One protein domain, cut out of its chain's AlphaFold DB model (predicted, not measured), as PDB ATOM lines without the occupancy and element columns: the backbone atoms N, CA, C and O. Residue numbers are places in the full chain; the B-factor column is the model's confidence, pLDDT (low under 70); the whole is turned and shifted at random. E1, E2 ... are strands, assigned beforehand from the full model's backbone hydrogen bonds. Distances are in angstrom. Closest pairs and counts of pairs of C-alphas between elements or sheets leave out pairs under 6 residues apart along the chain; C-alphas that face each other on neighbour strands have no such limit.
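AT A GLANCE: This is residues 922 to 1053 of the 1086 residues of an uncharacterized protein of Clostridium carboxidivorans P7 (UniProt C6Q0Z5). With little regular structure, two antiparallel sheets stand partly face to face among long loops, their strands crossed. The twisted larger sheet runs E1-E2-E8-E7-E3, the smaller E4-E5-E6-E9. The printed part has 132 residues, nine named strands, E1 to E9 along the chain, and no named helix: all strand, with 43 residues in named elements. It is compact, with a radius of gyration of the C-alphas of 14.1 A and spans of 40 by 30 by 26 A.

HOW THE PARTS SIT: E8, residues 1030 to 1035, and E7, residues 1021 to 1026, form a hairpin; N 1032 and O 1024, 2.9 A apart, are within hydrogen-bond range. So are N 941 of E2, residues 938 to 943, and O 1031, at 2.8 A. Edge strand E1, residues 922 to 927, forms a hairpin with E2, N 925 to O 940 being 2.8 A; edge strand E3, residues 971 to 973, neighbours E7, N 973 to O 1021 being 2.8 A. E4, residues 978 to 981, E5, residues 987 to 991, and E6, residues 999 to 1002, make a meander, two antiparallel hairpins in a row, with N 979 to O 990 at 2.8 A and N 989 to O 1000 at 3.1 A. E9, residues 1050 to 1052, neighbours E6, N 999 to O 1052 being 2.9 A.

IN THESE COORDINATES: E1 begins at C-alpha 922 (13.922, 32.040, 2.703); E1, E2 and E8 each measure 16.3 A. E9 ends at C-alpha 1052 (21.811, 34.581, 11.888).

THE WHOLE: The printed part has no cut. Links E2 to E3, E6 to E7 and E8 to E9 are long. pLDDT is under 70 in 44 residues, among them 995 to 1010.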
ATOM      1  N   GLN A 922      14.169  32.956   3.821       68.69
ATOM      2  CA  GLN A 922      13.922  32.040   2.703       68.69
ATOM      3  C   GLN A 922      15.030  32.087   1.659       68.69
ATOM      4  O   GLN A 922      15.342  31.066   1.044       68.69
ATOM      5  N   SER A 923      15.589  33.273   1.417       71.06
ATOM      6  CA  SER A 923      16.677  33.451   0.466       71.06
ATOM      7  C   SER A 923      17.576  34.614   0.861       71.06
ATOM      8  O   SER A 923      17.123  35.599   1.449       71.06
ATOM      9  N   ILE A 924      18.860  34.495   0.522       71.75
ATOM     10  CA  ILE A 924      19.816  35.596   0.599       71.75
ATOM     11  C   ILE A 924      20.497  35.711  -0.758       71.75
ATOM     12  O   ILE A 924      21.014  34.729  -1.291       71.75
ATOM     13  N   LYS A 925      20.481  36.908  -1.336       75.06
ATOM     14  CA  LYS A 925      21.047  37.181  -2.657       75.06
ATOM     15  C   LYS A 925      22.070  38.295  -2.548       75.06
ATOM     16  O   LYS A 925      21.729  39.404  -2.143       75.06
ATOM     17  N   TRP A 926      23.302  37.998  -2.950       76.56
ATOM     18  CA  TRP A 926      24.337  39.001  -3.167       76.56
ATOM     19  C   TRP A 926      24.416  39.313  -4.659       76.56
ATOM     20  O   TRP A 926      24.873  38.483  -5.441       76.56
ATOM     21  N   GLN A 927      23.969  40.497  -5.058       79.00
ATOM     22  CA  GLN A 927      24.070  40.987  -6.429       79.00
ATOM     23  C   GLN A 927      25.362  41.787  -6.571       79.00
ATOM     24  O   GLN A 927      25.581  42.740  -5.817       79.00
ATOM     25  N   ARG A 928      26.230  41.368  -7.497       71.94
ATOM     26  CA  ARG A 928      27.546  41.976  -7.710       71.94
ATOM     27  C   ARG A 928      27.560  42.824  -8.963       71.94
ATOM     28  O   ARG A 928      26.934  42.465  -9.949       71.94
ATOM     29  N   THR A 929      28.346  43.891  -8.933       70.88
ATOM     30  CA  THR A 929      28.735  44.607 -10.158       70.88
ATOM     31  C   THR A 929      30.228  44.466 -10.475       70.88
ATOM     32  O   THR A 929      30.647  44.765 -11.590       70.88
ATOM     33  N   SER A 930      31.038  43.964  -9.527       66.12
ATOM     34  CA  SER A 930      32.463  43.670  -9.719       66.12
ATOM     35  C   SER A 930      32.942  42.488  -8.858       66.12
ATOM     36  O   SER A 930      32.346  42.184  -7.825       66.12
ATOM     37  N   SER A 931      34.042  41.839  -9.264       61.81
ATOM     38  CA  SER A 931      34.707  40.765  -8.501       61.81
ATOM     39  C   SER A 931      35.800  41.264  -7.541       61.81
ATOM     40  O   SER A 931      36.328  40.482  -6.750       61.81
ATOM     41  N   GLN A 932      36.162  42.550  -7.610       62.34
ATOM     42  CA  GLN A 932      37.331  43.125  -6.927       62.34
ATOM     43  C   GLN A 932      36.970  44.172  -5.849       62.34
ATOM     44  O   GLN A 932      37.869  44.745  -5.245       62.34
ATOM     45  N   GLY A 933      35.680  44.401  -5.573       71.44
ATOM     46  CA  GLY A 933      35.203  45.301  -4.517       71.44
ATOM     47  C   GLY A 933      33.675  45.307  -4.389       71.44
ATOM     48  O   GLY A 933      32.979  44.641  -5.165       71.44
ATOM     49  N   ILE A 934      33.142  46.063  -3.418       80.31
ATOM     50  CA  ILE A 934      31.695  46.090  -3.116       80.31
ATOM     51  C   ILE A 934      30.916  47.284  -3.673       80.31
ATOM     52  O   ILE A 934      29.718  47.397  -3.407       80.31
ATOM     53  N   SER A 935      31.555  48.121  -4.491       83.44
ATOM     54  CA  SER A 935      30.888  49.198  -5.228       83.44
ATOM     55  C   SER A 935      29.622  48.697  -5.936       83.44
ATOM     56  O   SER A 935      29.637  47.665  -6.609       83.44
ATOM     57  N   ASN A 936      28.511  49.423  -5.764       83.69
ATOM     58  CA  ASN A 936      27.181  49.114  -6.312       83.69
ATOM     59  C   ASN A 936      26.599  47.728  -5.958       83.69
ATOM     60  O   ASN A 936      25.583  47.328  -6.534       83.69
ATOM     61  N   ASN A 937      27.198  46.974  -5.034       85.12
ATOM     62  CA  ASN A 937      26.662  45.673  -4.651       85.12
ATOM     63  C   ASN A 937      25.355  45.822  -3.854       85.12
ATOM     64  O   ASN A 937      25.099  46.842  -3.203       85.12
ATOM     65  N   LYS A 938      24.527  44.772  -3.879       86.12
ATOM     66  CA  LYS A 938      23.307  44.684  -3.065       86.12
ATOM     67  C   LYS A 938      23.204  43.342  -2.364       86.12
ATOM     68  O   LYS A 938      23.364  42.301  -2.997       86.12
ATOM     69  N   VAL A 939      22.857  43.368  -1.082       81.94
ATOM     70  CA  VAL A 939      22.524  42.176  -0.293       81.94
ATOM     71  C   VAL A 939      21.045  42.214   0.026       81.94
ATOM     72  O   VAL A 939      20.583  43.119   0.709       81.94
ATOM     73  N   THR A 940      20.295  41.241  -0.484       83.88
ATOM     74  CA  THR A 940      18.864  41.093  -0.203       83.88
ATOM     75  C   THR A 940      18.628  39.857   0.646       83.88
ATOM     76  O   THR A 940      19.025  38.766   0.242       83.88
ATOM     77  N   ILE A 941      17.960  40.022   1.786       79.00
ATOM     78  CA  ILE A 941      17.516  38.949   2.679       79.00
ATOM     79  C   ILE A 941      15.989  38.922   2.640       79.00
ATOM     80  O   ILE A 941      15.343  39.891   3.033       79.00
ATOM     81  N   GLU A 942      15.408  37.830   2.153       82.19
ATOM     82  CA  GLU A 942      13.958  37.643   2.050       82.19
ATOM     83  C   GLU A 942      13.463  36.703   3.148       82.19
ATOM     84  O   GLU A 942      13.967  35.589   3.270       82.19
ATOM     85  N   PHE A 943      12.464  37.128   3.924       75.31
ATOM     86  CA  PHE A 943      11.835  36.333   4.980       75.31
ATOM     87  C   PHE A 943      10.493  35.747   4.529       75.31
ATOM     88  O   PHE A 943       9.772  36.335   3.722       75.31
ATOM     89  N   ASN A 944      10.120  34.596   5.094       70.69
ATOM     90  CA  ASN A 944       8.841  33.938   4.793       70.69
ATOM     91  C   ASN A 944       7.605  34.658   5.360       70.69
ATOM     92  O   ASN A 944       6.487  34.323   4.974       70.69
ATOM     93  N   TYR A 945       7.802  35.630   6.252       71.31
ATOM     94  CA  TYR A 945       6.762  36.492   6.807       71.31
ATOM     95  C   TYR A 945       7.253  37.947   6.866       71.31
ATOM     96  O   TYR A 945       8.466  38.178   6.833       71.31
ATOM     97  N   PRO A 946       6.347  38.937   6.964       74.44
ATOM     98  CA  PRO A 946       6.727  40.336   7.140       74.44
ATOM     99  C   PRO A 946       7.617  40.549   8.371       74.44
ATOM    100  O   PRO A 946       7.330  40.005   9.434       74.44
ATOM    101  N   ILE A 947       8.672  41.359   8.255       69.50
ATOM    102  CA  ILE A 947       9.626  41.614   9.345       69.50
ATOM    103  C   ILE A 947       9.262  42.884  10.120       69.50
ATOM    104  O   ILE A 947       8.887  43.900   9.539       69.50
ATOM    105  N   ASN A 948       9.392  42.849  11.449       72.88
ATOM    106  CA  ASN A 948       9.294  44.054  12.267       72.88
ATOM    107  C   ASN A 948      10.633  44.804  12.234       72.88
ATOM    108  O   ASN A 948      11.604  44.391  12.858       72.88
ATOM    109  N   THR A 949      10.706  45.924  11.529       74.50
ATOM    110  CA  THR A 949      11.961  46.682  11.381       74.50
ATOM    111  C   THR A 949      12.470  47.290  12.683       74.50
ATOM    112  O   THR A 949      13.681  47.445  12.847       74.50
ATOM    113  N   ARG A 950      11.582  47.526  13.658       73.44
ATOM    114  CA  ARG A 950      11.961  48.045  14.981       73.44
ATOM    115  C   ARG A 950      12.774  47.042  15.795       73.44
ATOM    116  O   ARG A 950      13.425  47.430  16.755       73.44
ATOM    117  N   THR A 951      12.745  45.761  15.423       68.69
ATOM    118  CA  THR A 951      13.591  44.721  16.024       68.69
ATOM    119  C   THR A 951      14.853  44.448  15.206       68.69
ATOM    120  O   THR A 951      15.668  43.631  15.619       68.69
ATOM    121  N   VAL A 952      15.012  45.072  14.030       74.38
ATOM    122  CA  VAL A 952      16.195  44.953  13.155       74.38
ATOM    123  C   VAL A 952      17.243  46.001  13.525       74.38
ATOM    124  O   VAL A 952      18.420  45.679  13.672       74.38
ATOM    125  N   ILE A 953      16.804  47.246  13.715       77.25
ATOM    126  CA  ILE A 953      17.605  48.335  14.277       77.25
ATOM    127  C   ILE A 953      16.806  48.895  15.464       77.25
ATOM    128  O   ILE A 953      15.932  49.743  15.264       77.25
ATOM    129  N   PRO A 954      17.020  48.384  16.687       67.06
ATOM    130  CA  PRO A 954      16.262  48.825  17.859       67.06
ATOM    131  C   PRO A 954      16.666  50.217  18.350       67.06
ATOM    132  O   PRO A 954      15.878  50.872  19.025       67.06
ATOM    133  N   ASP A 955      17.880  50.651  18.012       69.62
ATOM    134  CA  ASP A 955      18.442  51.951  18.361       69.62
ATOM    135  C   ASP A 955      19.266  52.456  17.167       69.62
ATOM    136  O   ASP A 955      20.341  51.929  16.861       69.62
ATOM    137  N   SER A 956      18.715  53.410  16.417       65.19
ATOM    138  CA  SER A 956      19.325  53.933  15.197       65.19
ATOM    139  C   SER A 956      20.268  55.097  15.499       65.19
ATOM    140  O   SER A 956      20.051  56.236  15.100       65.19
ATOM    141  N   LYS A 957      21.418  54.821  16.121       65.56
ATOM    142  CA  LYS A 957      22.461  55.857  16.308       65.56
ATOM    143  C   LYS A 957      23.025  56.418  14.989       65.56
ATOM    144  O   LYS A 957      23.853  57.326  15.014       65.56
ATOM    145  N   PHE A 958      22.602  55.875  13.846       67.81
ATOM    146  CA  PHE A 958      23.098  56.184  12.505       67.81
ATOM    147  C   PHE A 958      22.391  57.375  11.849       67.81
ATOM    148  O   PHE A 958      23.017  58.084  11.069       67.81
ATOM    149  N   ASP A 959      21.122  57.628  12.185       65.38
ATOM    150  CA  ASP A 959      20.334  58.755  11.652       65.38
ATOM    151  C   ASP A 959      20.206  59.932  12.641       65.38
ATOM    152  O   ASP A 959      19.506  60.912  12.374       65.38
ATOM    153  N   GLY A 960      20.907  59.857  13.778       62.28
ATOM    154  CA  GLY A 960      20.889  60.873  14.832       62.28
ATOM    155  C   GLY A 960      19.622  60.865  15.692       62.28
ATOM    156  O   GLY A 960      19.449  61.763  16.519       62.28
ATOM    157  N   THR A 961      18.739  59.881  15.518       62.91
ATOM    158  CA  THR A 961      17.572  59.672  16.368       62.91
ATOM    159  C   THR A 961      17.801  58.424  17.215       62.91
ATOM    160  O   THR A 961      17.953  57.333  16.687       62.91
ATOM    161  N   ASP A 962      17.815  58.550  18.546       67.75
ATOM    162  CA  ASP A 962      17.888  57.401  19.474       67.75
ATOM    163  C   ASP A 962      16.562  56.590  19.460       67.75
ATOM    164  O   ASP A 962      15.933  56.340  20.492       67.75
ATOM    165  N   LYS A 963      16.032  56.290  18.268       72.38
ATOM    166  CA  LYS A 963      14.735  55.661  18.021       72.38
ATOM    167  C   LYS A 963      14.902  54.391  17.176       72.38
ATOM    168  O   LYS A 963      15.809  54.317  16.348       72.38
ATOM    169  N   PRO A 964      14.006  53.399  17.335       76.25
ATOM    170  CA  PRO A 964      13.997  52.212  16.487       76.25
ATOM    171  C   PRO A 964      13.631  52.544  15.037       76.25
ATOM    172  O   PRO A 964      12.748  53.371  14.792       76.25
ATOM    173  N   TRP A 965      14.221  51.826  14.081       82.81
ATOM    174  CA  TRP A 965      13.911  51.990  12.659       82.81
ATOM    175  C   TRP A 965      12.490  51.508  12.321       82.81
ATOM    176  O   TRP A 965      12.111  50.362  12.574       82.81
ATOM    177  N   ASP A 966      11.678  52.376  11.719       78.44
ATOM    178  CA  ASP A 966      10.265  52.107  11.418       78.44
ATOM    179  C   ASP A 966      10.013  51.415  10.070       78.44
ATOM    180  O   ASP A 966       8.880  51.017   9.802       78.44
ATOM    181  N   GLY A 967      11.055  51.242   9.248       80.44
ATOM    182  CA  GLY A 967      10.967  50.541   7.969       80.44
ATOM    183  C   GLY A 967      10.294  51.325   6.844       80.44
ATOM    184  O   GLY A 967      10.264  50.835   5.719       80.44
ATOM    185  N   ILE A 968       9.767  52.522   7.122       84.06
ATOM    186  CA  ILE A 968       9.076  53.357   6.131       84.06
ATOM    187  C   ILE A 968      10.098  54.129   5.299       84.06
ATOM    188  O   ILE A 968       9.954  54.253   4.083       84.06
ATOM    189  N   THR A 969      11.141  54.642   5.952       84.50
ATOM    190  CA  THR A 969      12.231  55.371   5.292       84.50
ATOM    191  C   THR A 969      13.500  54.519   5.245       84.50
ATOM    192  O   THR A 969      13.822  53.868   6.240       84.50
ATOM    193  N   PRO A 970      14.229  54.470   4.112       87.81
ATOM    194  CA  PRO A 970      15.534  53.818   4.060       87.81
ATOM    195  C   PRO A 970      16.499  54.416   5.087       87.81
ATOM    196  O   PRO A 970      16.609  55.636   5.194       87.81
ATOM    197  N   LEU A 971      17.207  53.557   5.818       87.75
ATOM    198  CA  LEU A 971      18.182  53.953   6.825       87.75
ATOM    199  C   LEU A 971      19.588  54.013   6.218       87.75
ATOM    200  O   LEU A 971      20.056  53.028   5.652       87.75
ATOM    201  N   ALA A 972      20.282  55.142   6.365       87.50
ATOM    202  CA  ALA A 972      21.681  55.272   5.965       87.50
ATOM    203  C   ALA A 972      22.613  54.852   7.114       87.50
ATOM    204  O   ALA A 972      22.619  55.460   8.182       87.50
ATOM    205  N   ILE A 973      23.419  53.818   6.888       86.69
ATOM    206  CA  ILE A 973      24.491  53.382   7.784       86.69
ATOM    207  C   ILE A 973      25.757  54.125   7.362       86.69
ATOM    208  O   ILE A 973      26.332  53.825   6.316       86.69
ATOM    209  N   GLY A 974      26.175  55.104   8.166       84.56
ATOM    210  CA  GLY A 974      27.320  55.957   7.838       84.56
ATOM    211  C   GLY A 974      28.635  55.191   7.639       84.56
ATOM    212  O   GLY A 974      28.810  54.088   8.169       84.56
ATOM    213  N   ALA A 975      29.581  55.788   6.912       86.62
ATOM    214  CA  ALA A 975      30.947  55.268   6.776       86.62
ATOM    215  C   ALA A 975      31.567  54.865   8.137       86.62
ATOM    216  O   ALA A 975      31.458  55.587   9.129       86.62
ATOM    217  N   GLY A 976      32.226  53.706   8.187       85.81
ATOM    218  CA  GLY A 976      32.891  53.170   9.376       85.81
ATOM    219  C   GLY A 976      32.002  52.381  10.346       85.81
ATOM    220  O   GLY A 976      32.536  51.842  11.322       85.81
ATOM    221  N   ASN A 977      30.686  52.310  10.102       85.25
ATOM    222  CA  ASN A 977      29.704  51.670  10.989       85.25
ATOM    223  C   ASN A 977      29.263  50.267  10.552       85.25
ATOM    224  O   ASN A 977      28.616  49.582  11.336       85.25
ATOM    225  N   LEU A 978      29.610  49.820   9.349       86.31
ATOM    226  CA  LEU A 978      29.467  48.434   8.917       86.31
ATOM    227  C   LEU A 978      30.850  47.775   8.965       86.31
ATOM    228  O   LEU A 978      31.765  48.202   8.263       86.31
ATOM    229  N   GLU A 979      31.008  46.772   9.820       85.12
ATOM    230  CA  GLU A 979      32.235  46.003  10.017       85.12
ATOM    231  C   GLU A 979      32.222  44.726   9.186       85.12
ATOM    232  O   GLU A 979      31.268  43.950   9.221       85.12
ATOM    233  N   PHE A 980      33.326  44.501   8.481       85.12
ATOM    234  CA  PHE A 980      33.658  43.262   7.801       85.12
ATOM    235  C   PHE A 980      34.810  42.625   8.570       85.12
ATOM    236  O   PHE A 980      35.934  43.125   8.533       85.12
ATOM    237  N   ASN A 981      34.539  41.554   9.305       82.81
ATOM    238  CA  ASN A 981      35.514  40.930  10.191       82.81
ATOM    239  C   ASN A 981      36.064  39.645   9.568       82.81
ATOM    240  O   ASN A 981      35.295  38.738   9.261       82.81
ATOM    241  N   HIS A 982      37.389  39.556   9.423       80.31
ATOM    242  CA  HIS A 982      38.073  38.338   8.992       80.31
ATOM    243  C   HIS A 982      38.348  37.407  10.183       80.31
ATOM    244  O   HIS A 982      38.888  37.852  11.201       80.31
ATOM    245  N   SER A 983      38.004  36.119  10.076       70.94
ATOM    246  CA  SER A 983      38.226  35.143  11.156       70.94
ATOM    247  C   SER A 983      38.432  33.714  10.658       70.94
ATOM    248  O   SER A 983      37.876  33.276   9.655       70.94
ATOM    249  N   VAL A 984      39.178  32.932  11.446       63.84
ATOM    250  CA  VAL A 984      39.408  31.492  11.227       63.84
ATOM    251  C   VAL A 984      38.109  30.671  11.273       63.84
ATOM    252  O   VAL A 984      38.067  29.569  10.734       63.84
ATOM    253  N   ALA A 985      37.064  31.192  11.927       61.53
ATOM    254  CA  ALA A 985      35.745  30.561  12.025       61.53
ATOM    255  C   ALA A 985      34.809  30.905  10.846       61.53
ATOM    256  O   ALA A 985      33.741  30.308  10.728       61.53
ATOM    257  N   GLY A 986      35.214  31.829   9.969       67.81
ATOM    258  CA  GLY A 986      34.385  32.405   8.913       67.81
ATOM    259  C   GLY A 986      34.335  33.925   9.026       67.81
ATOM    260  O   GLY A 986      34.392  34.479  10.124       67.81
ATOM    261  N   ASP A 987      34.234  34.594   7.887       72.62
ATOM    262  CA  ASP A 987      34.196  36.050   7.834       72.62
ATOM    263  C   ASP A 987      32.771  36.547   8.097       72.62
ATOM    264  O   ASP A 987      31.801  35.913   7.668       72.62
ATOM    265  N   THR A 988      32.621  37.671   8.800       74.56
ATOM    266  CA  THR A 988      31.305  38.168   9.230       74.56
ATOM    267  C   THR A 988      31.057  39.620   8.852       74.56
ATOM    268  O   THR A 988      31.990  40.415   8.726       74.56
ATOM    269  N   ILE A 989      29.779  39.966   8.668       77.50
ATOM    270  CA  ILE A 989      29.326  41.348   8.474       77.50
ATOM    271  C   ILE A 989      28.440  41.750   9.652       77.50
ATOM    272  O   ILE A 989      27.405  41.120   9.883       77.50
ATOM    273  N   THR A 990      28.829  42.804  10.368       76.88
ATOM    274  CA  THR A 990      28.114  43.343  11.538       76.88
ATOM    275  C   THR A 990      27.958  44.856  11.438       76.88
ATOM    276  O   THR A 990      28.733  45.530  10.769       76.88
ATOM    277  N   ILE A 991      26.956  45.424  12.110       79.06
ATOM    278  CA  ILE A 991      26.814  46.879  12.236       79.06
ATOM    279  C   ILE A 991      27.321  47.289  13.628       79.06
ATOM    280  O   ILE A 991      26.817  46.802  14.640       79.06
ATOM    281  N   LYS A 992      28.300  48.200  13.707       76.62
ATOM    282  CA  LYS A 992      28.790  48.757  14.981       76.62
ATOM    283  C   LYS A 992      27.639  49.337  15.784       76.62
ATOM    284  O   LYS A 992      26.819  50.069  15.245       76.62
ATOM    285  N   ASN A 993      27.618  49.077  17.089       69.44
ATOM    286  CA  ASN A 993      26.545  49.499  18.000       69.44
ATOM    287  C   ASN A 993      25.155  48.912  17.675       69.44
ATOM    288  O   ASN A 993      24.178  49.320  18.296       69.44
ATOM    289  N   ASN A 994      25.055  47.946  16.753       71.00
ATOM    290  CA  ASN A 994      23.853  47.154  16.535       71.00
ATOM    291  C   ASN A 994      24.201  45.698  16.177       71.00
ATOM    292  O   ASN A 994      24.166  45.285  15.018       71.00
ATOM    293  N   GLU A 995      24.466  44.899  17.209       60.59
ATOM    294  CA  GLU A 995      24.758  43.462  17.097       60.59
ATOM    295  C   GLU A 995      23.542  42.613  16.660       60.59
ATOM    296  O   GLU A 995      23.644  41.394  16.547       60.59
ATOM    297  N   GLN A 996      22.367  43.225  16.463       60.66
ATOM    298  CA  GLN A 996      21.102  42.522  16.214       60.66
ATOM    299  C   GLN A 996      20.684  42.498  14.743       60.66
ATOM    300  O   GLN A 996      19.804  41.717  14.362       60.66
ATOM    301  N   PHE A 997      21.326  43.312  13.900       64.12
ATOM    302  CA  PHE A 997      21.221  43.139  12.459       64.12
ATOM    303  C   PHE A 997      21.892  41.821  12.093       64.12
ATOM    304  O   PHE A 997      23.049  41.617  12.449       64.12
ATOM    305  N   GLY A 998      21.149  40.925  11.439       57.34
ATOM    306  CA  GLY A 998      21.545  39.529  11.357       57.34
ATOM    307  C   GLY A 998      22.979  39.357  10.865       57.34
ATOM    308  O   GLY A 998      23.287  39.760   9.745       57.34
ATOM    309  N   THR A 999      23.844  38.795  11.712       54.81
ATOM    310  CA  THR A 999      25.235  38.524  11.366       54.81
ATOM    311  C   THR A 999      25.228  37.610  10.147       54.81
ATOM    312  O   THR A 999      24.737  36.477  10.199       54.81
ATOM    313  N   ILE A1000      25.712  38.129   9.021       54.72
ATOM    314  CA  ILE A1000      25.960  37.318   7.832       54.72
ATOM    315  C   ILE A1000      27.307  36.660   8.082       54.72
ATOM    316  O   ILE A1000      28.327  37.344   8.053       54.72
ATOM    317  N   GLU A1001      27.305  35.364   8.370       55.12
ATOM    318  CA  GLU A1001      28.528  34.588   8.549       55.12
ATOM    319  C   GLU A1001      28.798  33.784   7.275       55.12
ATOM    320  O   GLU A1001      27.938  33.087   6.721       55.12
ATOM    321  N   ILE A1002      30.016  33.913   6.760       51.00
ATOM    322  CA  ILE A1002      30.430  33.323   5.496       51.00
ATOM    323  C   ILE A1002      31.693  32.507   5.741       51.00
ATOM    324  O   ILE A1002      32.805  33.024   5.774       51.00
ATOM    325  N   ALA A1003      31.531  31.197   5.883       48.44
ATOM    326  CA  ALA A1003      32.652  30.263   5.901       48.44
ATOM    327  C   ALA A1003      32.864  29.689   4.495       48.44
ATOM    328  O   ALA A1003      31.980  28.996   4.014       48.44
ATOM    329  N   ASN A1004      33.998  29.909   3.822       42.62
ATOM    330  CA  ASN A1004      34.315  29.215   2.559       42.62
ATOM    331  C   ASN A1004      35.461  28.200   2.753       42.62
ATOM    332  O   ASN A1004      36.203  28.269   3.732       42.62
ATOM    333  N   LYS A1005      35.601  27.244   1.821       45.91
ATOM    334  CA  LYS A1005      36.748  26.318   1.700       45.91
ATOM    335  C   LYS A1005      38.066  27.053   1.994       45.91
ATOM    336  O   LYS A1005      38.309  28.093   1.393       45.91
ATOM    337  N   LEU A1006      38.914  26.483   2.857       46.28
ATOM    338  CA  LEU A1006      40.293  26.929   3.129       46.28
ATOM    339  C   LEU A1006      40.953  27.567   1.887       46.28
ATOM    340  O   LEU A1006      41.179  26.868   0.897       46.28
ATOM    341  N   GLY A1007      41.273  28.866   1.959       51.19
ATOM    342  CA  GLY A1007      42.091  29.568   0.959       51.19
ATOM    343  C   GLY A1007      41.388  30.549   0.008       51.19
ATOM    344  O   GLY A1007      41.968  30.849  -1.032       51.19
ATOM    345  N   SER A1008      40.187  31.056   0.309       54.94
ATOM    346  CA  SER A1008      39.613  32.203  -0.422       54.94
ATOM    347  C   SER A1008      39.469  33.429   0.487       54.94
ATOM    348  O   SER A1008      38.701  33.377   1.446       54.94
ATOM    349  N   ASP A1009      40.163  34.516   0.155       58.75
ATOM    350  CA  ASP A1009      40.193  35.796   0.877       58.75
ATOM    351  C   ASP A1009      38.868  36.591   0.728       58.75
ATOM    352  O   ASP A1009      38.822  37.589   0.007       58.75
ATOM    353  N   PHE A1010      37.760  36.144   1.349       68.19
ATOM    354  CA  PHE A1010      36.465  36.854   1.291       68.19
ATOM    355  C   PHE A1010      36.567  38.253   1.908       68.19
ATOM    356  O   PHE A1010      36.232  39.236   1.256       68.19
ATOM    357  N   VAL A1011      37.072  38.362   3.132       73.31
ATOM    358  CA  VAL A1011      37.586  39.609   3.696       73.31
ATOM    359  C   VAL A1011      39.091  39.402   3.858       73.31
ATOM    360  O   VAL A1011      39.502  38.729   4.797       73.31
ATOM    361  N   PRO A1012      39.940  39.928   2.956       70.38
ATOM    362  CA  PRO A1012      41.387  39.714   3.028       70.38
ATOM    363  C   PRO A1012      41.997  40.254   4.331       70.38
ATOM    364  O   PRO A1012      42.960  39.692   4.847       70.38
ATOM    365  N   VAL A1013      41.442  41.344   4.872       79.56
ATOM    366  CA  VAL A1013      41.768  41.928   6.181       79.56
ATOM    367  C   VAL A1013      40.510  42.598   6.719       79.56
ATOM    368  O   VAL A1013      39.809  43.248   5.946       79.56
ATOM    369  N   SER A1014      40.239  42.481   8.025       84.56
ATOM    370  CA  SER A1014      39.096  43.159   8.644       84.56
ATOM    371  C   SER A1014      39.070  44.648   8.292       84.56
ATOM    372  O   SER A1014      40.062  45.358   8.480       84.56
ATOM    373  N   CYS A1015      37.936  45.123   7.794       87.31
ATOM    374  CA  CYS A1015      37.753  46.493   7.338       87.31
ATOM    375  C   CYS A1015      36.345  47.000   7.668       87.31
ATOM    376  O   CYS A1015      35.507  46.278   8.205       87.31
ATOM    377  N   THR A1016      36.074  48.260   7.349       88.06
ATOM    378  CA  THR A1016      34.734  48.849   7.448       88.06
ATOM    379  C   THR A1016      34.312  49.428   6.107       88.06
ATOM    380  O   THR A1016      35.156  49.627   5.236       88.06
ATOM    381  N   ASN A1017      33.026  49.728   5.943       89.38
ATOM    382  CA  ASN A1017      32.557  50.526   4.809       89.38
ATOM    383  C   ASN A1017      33.213  51.919   4.806       89.38
ATOM    384  O   ASN A1017      33.320  52.556   5.858       89.38
ATOM    385  N   ASN A1018      33.622  52.409   3.637       89.38
ATOM    386  CA  ASN A1018      34.213  53.739   3.460       89.38
ATOM    387  C   ASN A1018      33.183  54.790   3.007       89.38
ATOM    388  O   ASN A1018      33.459  55.993   3.063       89.38
ATOM    389  N   LYS A1019      31.997  54.352   2.573       91.38
ATOM    390  CA  LYS A1019      30.845  55.172   2.173       91.38
ATOM    391  C   LYS A1019      29.574  54.718   2.883       91.38
ATOM    392  O   LYS A1019      29.531  53.654   3.495       91.38
ATOM    393  N   ASP A1020      28.535  55.540   2.806       87.94
ATOM    394  CA  ASP A1020      27.244  55.224   3.412       87.94
ATOM    395  C   ASP A1020      26.602  54.002   2.733       87.94
ATOM    396  O   ASP A1020      26.637  53.855   1.509       87.94
ATOM    397  N   VAL A1021      25.997  53.127   3.536       88.75
ATOM    398  CA  VAL A1021      25.267  51.939   3.073       88.75
ATOM    399  C   VAL A1021      23.787  52.126   3.369       88.75
ATOM    400  O   VAL A1021      23.409  52.407   4.502       88.75
ATOM    401  N   VAL A1022      22.926  51.960   2.368       90.88
ATOM    402  CA  VAL A1022      21.480  52.165   2.529       90.88
ATOM    403  C   VAL A1022      20.797  50.843   2.865       90.88
ATOM    404  O   VAL A1022      20.831  49.909   2.067       90.88
ATOM    405  N   LEU A1023      20.130  50.779   4.017       89.94
ATOM    406  CA  LEU A1023      19.263  49.683   4.439       89.94
ATOM    407  C   LEU A1023      17.793  50.028   4.155       89.94
ATOM    408  O   LEU A1023      17.273  51.024   4.645       89.94
ATOM    409  N   SER A1024      17.100  49.202   3.374       91.19
ATOM    410  CA  SER A1024      15.683  49.395   3.019       91.19
ATOM    411  C   SER A1024      14.835  48.168   3.352       91.19
ATOM    412  O   SER A1024      15.323  47.040   3.263       91.19
ATOM    413  N   LEU A1025      13.554  48.385   3.673       89.44
ATOM    414  CA  LEU A1025      12.531  47.338   3.689       89.44
ATOM    415  C   LEU A1025      11.746  47.384   2.372       89.44
ATOM    416  O   LEU A1025      11.189  48.417   2.011       89.44
ATOM    417  N   VAL A1026      11.678  46.258   1.670       88.50
ATOM    418  CA  VAL A1026      10.934  46.100   0.415       88.50
ATOM    419  C   VAL A1026       9.858  45.032   0.612       88.50
ATOM    420  O   VAL A1026      10.100  44.016   1.262       88.50
ATOM    421  N   ASP A1027       8.652  45.278   0.092       84.75
ATOM    422  CA  ASP A1027       7.489  44.368   0.145       84.75
ATOM    423  C   ASP A1027       7.080  43.890   1.559       84.75
ATOM    424  O   ASP A1027       6.333  42.926   1.713       84.75
ATOM    425  N   GLY A1028       7.562  44.550   2.618       81.81
ATOM    426  CA  GLY A1028       7.281  44.199   4.014       81.81
ATOM    427  C   GLY A1028       8.070  43.004   4.565       81.81
ATOM    428  O   GLY A1028       8.104  42.827   5.781       81.81
ATOM    429  N   ASN A1029       8.737  42.206   3.725       82.56
ATOM    430  CA  ASN A1029       9.461  40.992   4.130       82.56
ATOM    431  C   ASN A1029      10.887  40.862   3.554       82.56
ATOM    432  O   ASN A1029      11.535  39.844   3.794       82.56
ATOM    433  N   LYS A1030      11.398  41.853   2.811       87.62
ATOM    434  CA  LYS A1030      12.760  41.837   2.246       87.62
ATOM    435  C   LYS A1030      13.604  42.970   2.812       87.62
ATOM    436  O   LYS A1030      13.263  44.136   2.638       87.62
ATOM    437  N   LEU A1031      14.728  42.637   3.437       86.19
ATOM    438  CA  LEU A1031      15.747  43.611   3.824       86.19
ATOM    439  C   LEU A1031      16.788  43.735   2.714       86.19
ATOM    440  O   LEU A1031      17.314  42.725   2.252       86.19
ATOM    441  N   VAL A1032      17.096  44.962   2.301       89.00
ATOM    442  CA  VAL A1032      18.072  45.244   1.241       89.00
ATOM    443  C   VAL A1032      19.150  46.179   1.774       89.00
ATOM    444  O   VAL A1032      18.835  47.315   2.115       89.00
ATOM    445  N   LEU A1033      20.406  45.726   1.809       88.62
ATOM    446  CA  LEU A1033      21.578  46.592   1.968       88.62
ATOM    447  C   LEU A1033      22.135  46.933   0.591       88.62
ATOM    448  O   LEU A1033      22.443  46.034  -0.192       88.62
ATOM    449  N   GLN A1034      22.288  48.219   0.310       90.88
ATOM    450  CA  GLN A1034      22.827  48.728  -0.943       90.88
ATOM    451  C   GLN A1034      24.082  49.564  -0.683       90.88
ATOM    452  O   GLN A1034      24.033  50.538   0.068       90.88
ATOM    453  N   PHE A1035      25.184  49.185  -1.331       89.06
ATOM    454  CA  PHE A1035      26.472  49.871  -1.246       89.06
ATOM    455  C   PHE A1035      26.577  51.009  -2.269       89.06
ATOM    456  O   PHE A1035      26.039  50.912  -3.377       89.06
ATOM    457  N   ASP A1036      27.281  52.079  -1.895       89.44
ATOM    458  CA  ASP A1036      27.529  53.236  -2.759       89.44
ATOM    459  C   ASP A1036      28.423  52.886  -3.967       89.44
ATOM    460  O   ASP A1036      29.215  51.940  -3.944       89.44
ATOM    461  N   ALA A1037      28.316  53.664  -5.046       84.38
ATOM    462  CA  ALA A1037      29.115  53.473  -6.255       84.38
ATOM    463  C   ALA A1037      30.612  53.782  -6.053       84.38
ATOM    464  O   ALA A1037      31.449  53.268  -6.795       84.38
ATOM    465  N   ALA A1038      30.965  54.609  -5.069       84.69
ATOM    466  CA  ALA A1038      32.338  54.960  -4.720       84.69
ATOM    467  C   ALA A1038      32.884  54.150  -3.529       84.69
ATOM    468  O   ALA A1038      33.916  54.523  -2.973       84.69
ATOM    469  N   GLU A1039      32.191  53.086  -3.109       87.69
ATOM    470  CA  GLU A1039      32.660  52.193  -2.050       87.69
ATOM    471  C   GLU A1039      33.828  51.327  -2.545       87.69
ATOM    472  O   GLU A1039      33.706  50.589  -3.525       87.69
ATOM    473  N   ASP A1040      34.958  51.419  -1.851       82.62
ATOM    474  CA  ASP A1040      36.226  50.772  -2.190       82.62
ATOM    475  C   ASP A1040      36.725  49.810  -1.098       82.62
ATOM    476  O   ASP A1040      37.849  49.312  -1.186       82.62
ATOM    477  N   ALA A1041      35.891  49.487  -0.101       82.69
ATOM    478  CA  ALA A1041      36.171  48.400   0.831       82.69
ATOM    479  C   ALA A1041      36.447  47.082   0.077       82.69
ATOM    480  O   ALA A1041      35.645  46.602  -0.738       82.69
ATOM    481  N   LEU A1042      37.611  46.496   0.363       77.50
ATOM    482  CA  LEU A1042      38.101  45.265  -0.251       77.50
ATOM    483  C   LEU A1042      37.411  44.058   0.391       77.50
ATOM    484  O   LEU A1042      37.878  43.531   1.395       77.50
ATOM    485  N   VAL A1043      36.295  43.632  -0.199       75.06
ATOM    486  CA  VAL A1043      35.575  42.405   0.165       75.06
ATOM    487  C   VAL A1043      35.257  41.632  -1.117       75.06
ATOM    488  O   VAL A1043      34.728  42.195  -2.079       75.06
ATOM    489  N   HIS A1044      35.551  40.334  -1.129       71.62
ATOM    490  CA  HIS A1044      35.381  39.409  -2.249       71.62
ATOM    491  C   HIS A1044      34.389  38.271  -1.912       71.62
ATOM    492  O   HIS A1044      34.792  37.112  -1.769       71.62
ATOM    493  N   PRO A1045      33.070  38.555  -1.826       64.88
ATOM    494  CA  PRO A1045      32.021  37.532  -1.791       64.88
ATOM    495  C   PRO A1045      32.254  36.447  -2.817       64.88
ATOM    496  O   PRO A1045      32.438  36.753  -3.985       64.88
ATOM    497  N   GLN A1046      32.197  35.180  -2.400       60.19
ATOM    498  CA  GLN A1046      32.043  34.048  -3.320       60.19
ATOM    499  C   GLN A1046      30.693  33.358  -3.113       60.19
ATOM    500  O   GLN A1046      29.951  33.201  -4.080       60.19
ATOM    501  N   ALA A1047      30.308  33.084  -1.867       61.22
ATOM    502  CA  ALA A1047      28.982  32.607  -1.471       61.22
ATOM    503  C   ALA A1047      28.615  33.182  -0.092       61.22
ATOM    504  O   ALA A1047      29.501  33.665   0.598       61.22
ATOM    505  N   ILE A1048      27.339  33.139   0.303       63.84
ATOM    506  CA  ILE A1048      26.911  33.333   1.699       63.84
ATOM    507  C   ILE A1048      26.422  31.982   2.189       63.84
ATOM    508  O   ILE A1048      25.550  31.414   1.540       63.84
ATOM    509  N   ASN A1049      26.957  31.474   3.298       55.19
ATOM    510  CA  ASN A1049      26.653  30.111   3.732       55.19
ATOM    511  C   ASN A1049      25.603  30.015   4.834       55.19
ATOM    512  O   ASN A1049      25.001  28.954   4.922       55.19
ATOM    513  N   PHE A1050      25.369  31.066   5.626       59.72
ATOM    514  CA  PHE A1050      24.227  31.185   6.541       59.72
ATOM    515  C   PHE A1050      24.039  32.649   6.993       59.72
ATOM    516  O   PHE A1050      24.916  33.492   6.813       59.72
ATOM    517  N   VAL A1051      22.866  32.972   7.546       60.31
ATOM    518  CA  VAL A1051      22.564  34.276   8.162       60.31
ATOM    519  C   VAL A1051      21.876  34.035   9.493       60.31
ATOM    520  O   VAL A1051      20.867  33.332   9.549       60.31
ATOM    521  N   THR A1052      22.384  34.668  10.545       61.25
ATOM    522  CA  THR A1052      21.811  34.581  11.888       61.25
ATOM    523  C   THR A1052      21.117  35.891  12.219       61.25
ATOM    524  O   THR A1052      21.793  36.874  12.484       61.25
ATOM    525  N   TYR A1053      19.783  35.931  12.242       61.75
ATOM    526  CA  TYR A1053      19.035  37.101  12.729       61.75
ATOM    527  C   TYR A1053      18.478  36.866  14.140       61.75
ATOM    528  O   TYR A1053      17.878  35.833  14.434       61.75
TER     529      TYR A1053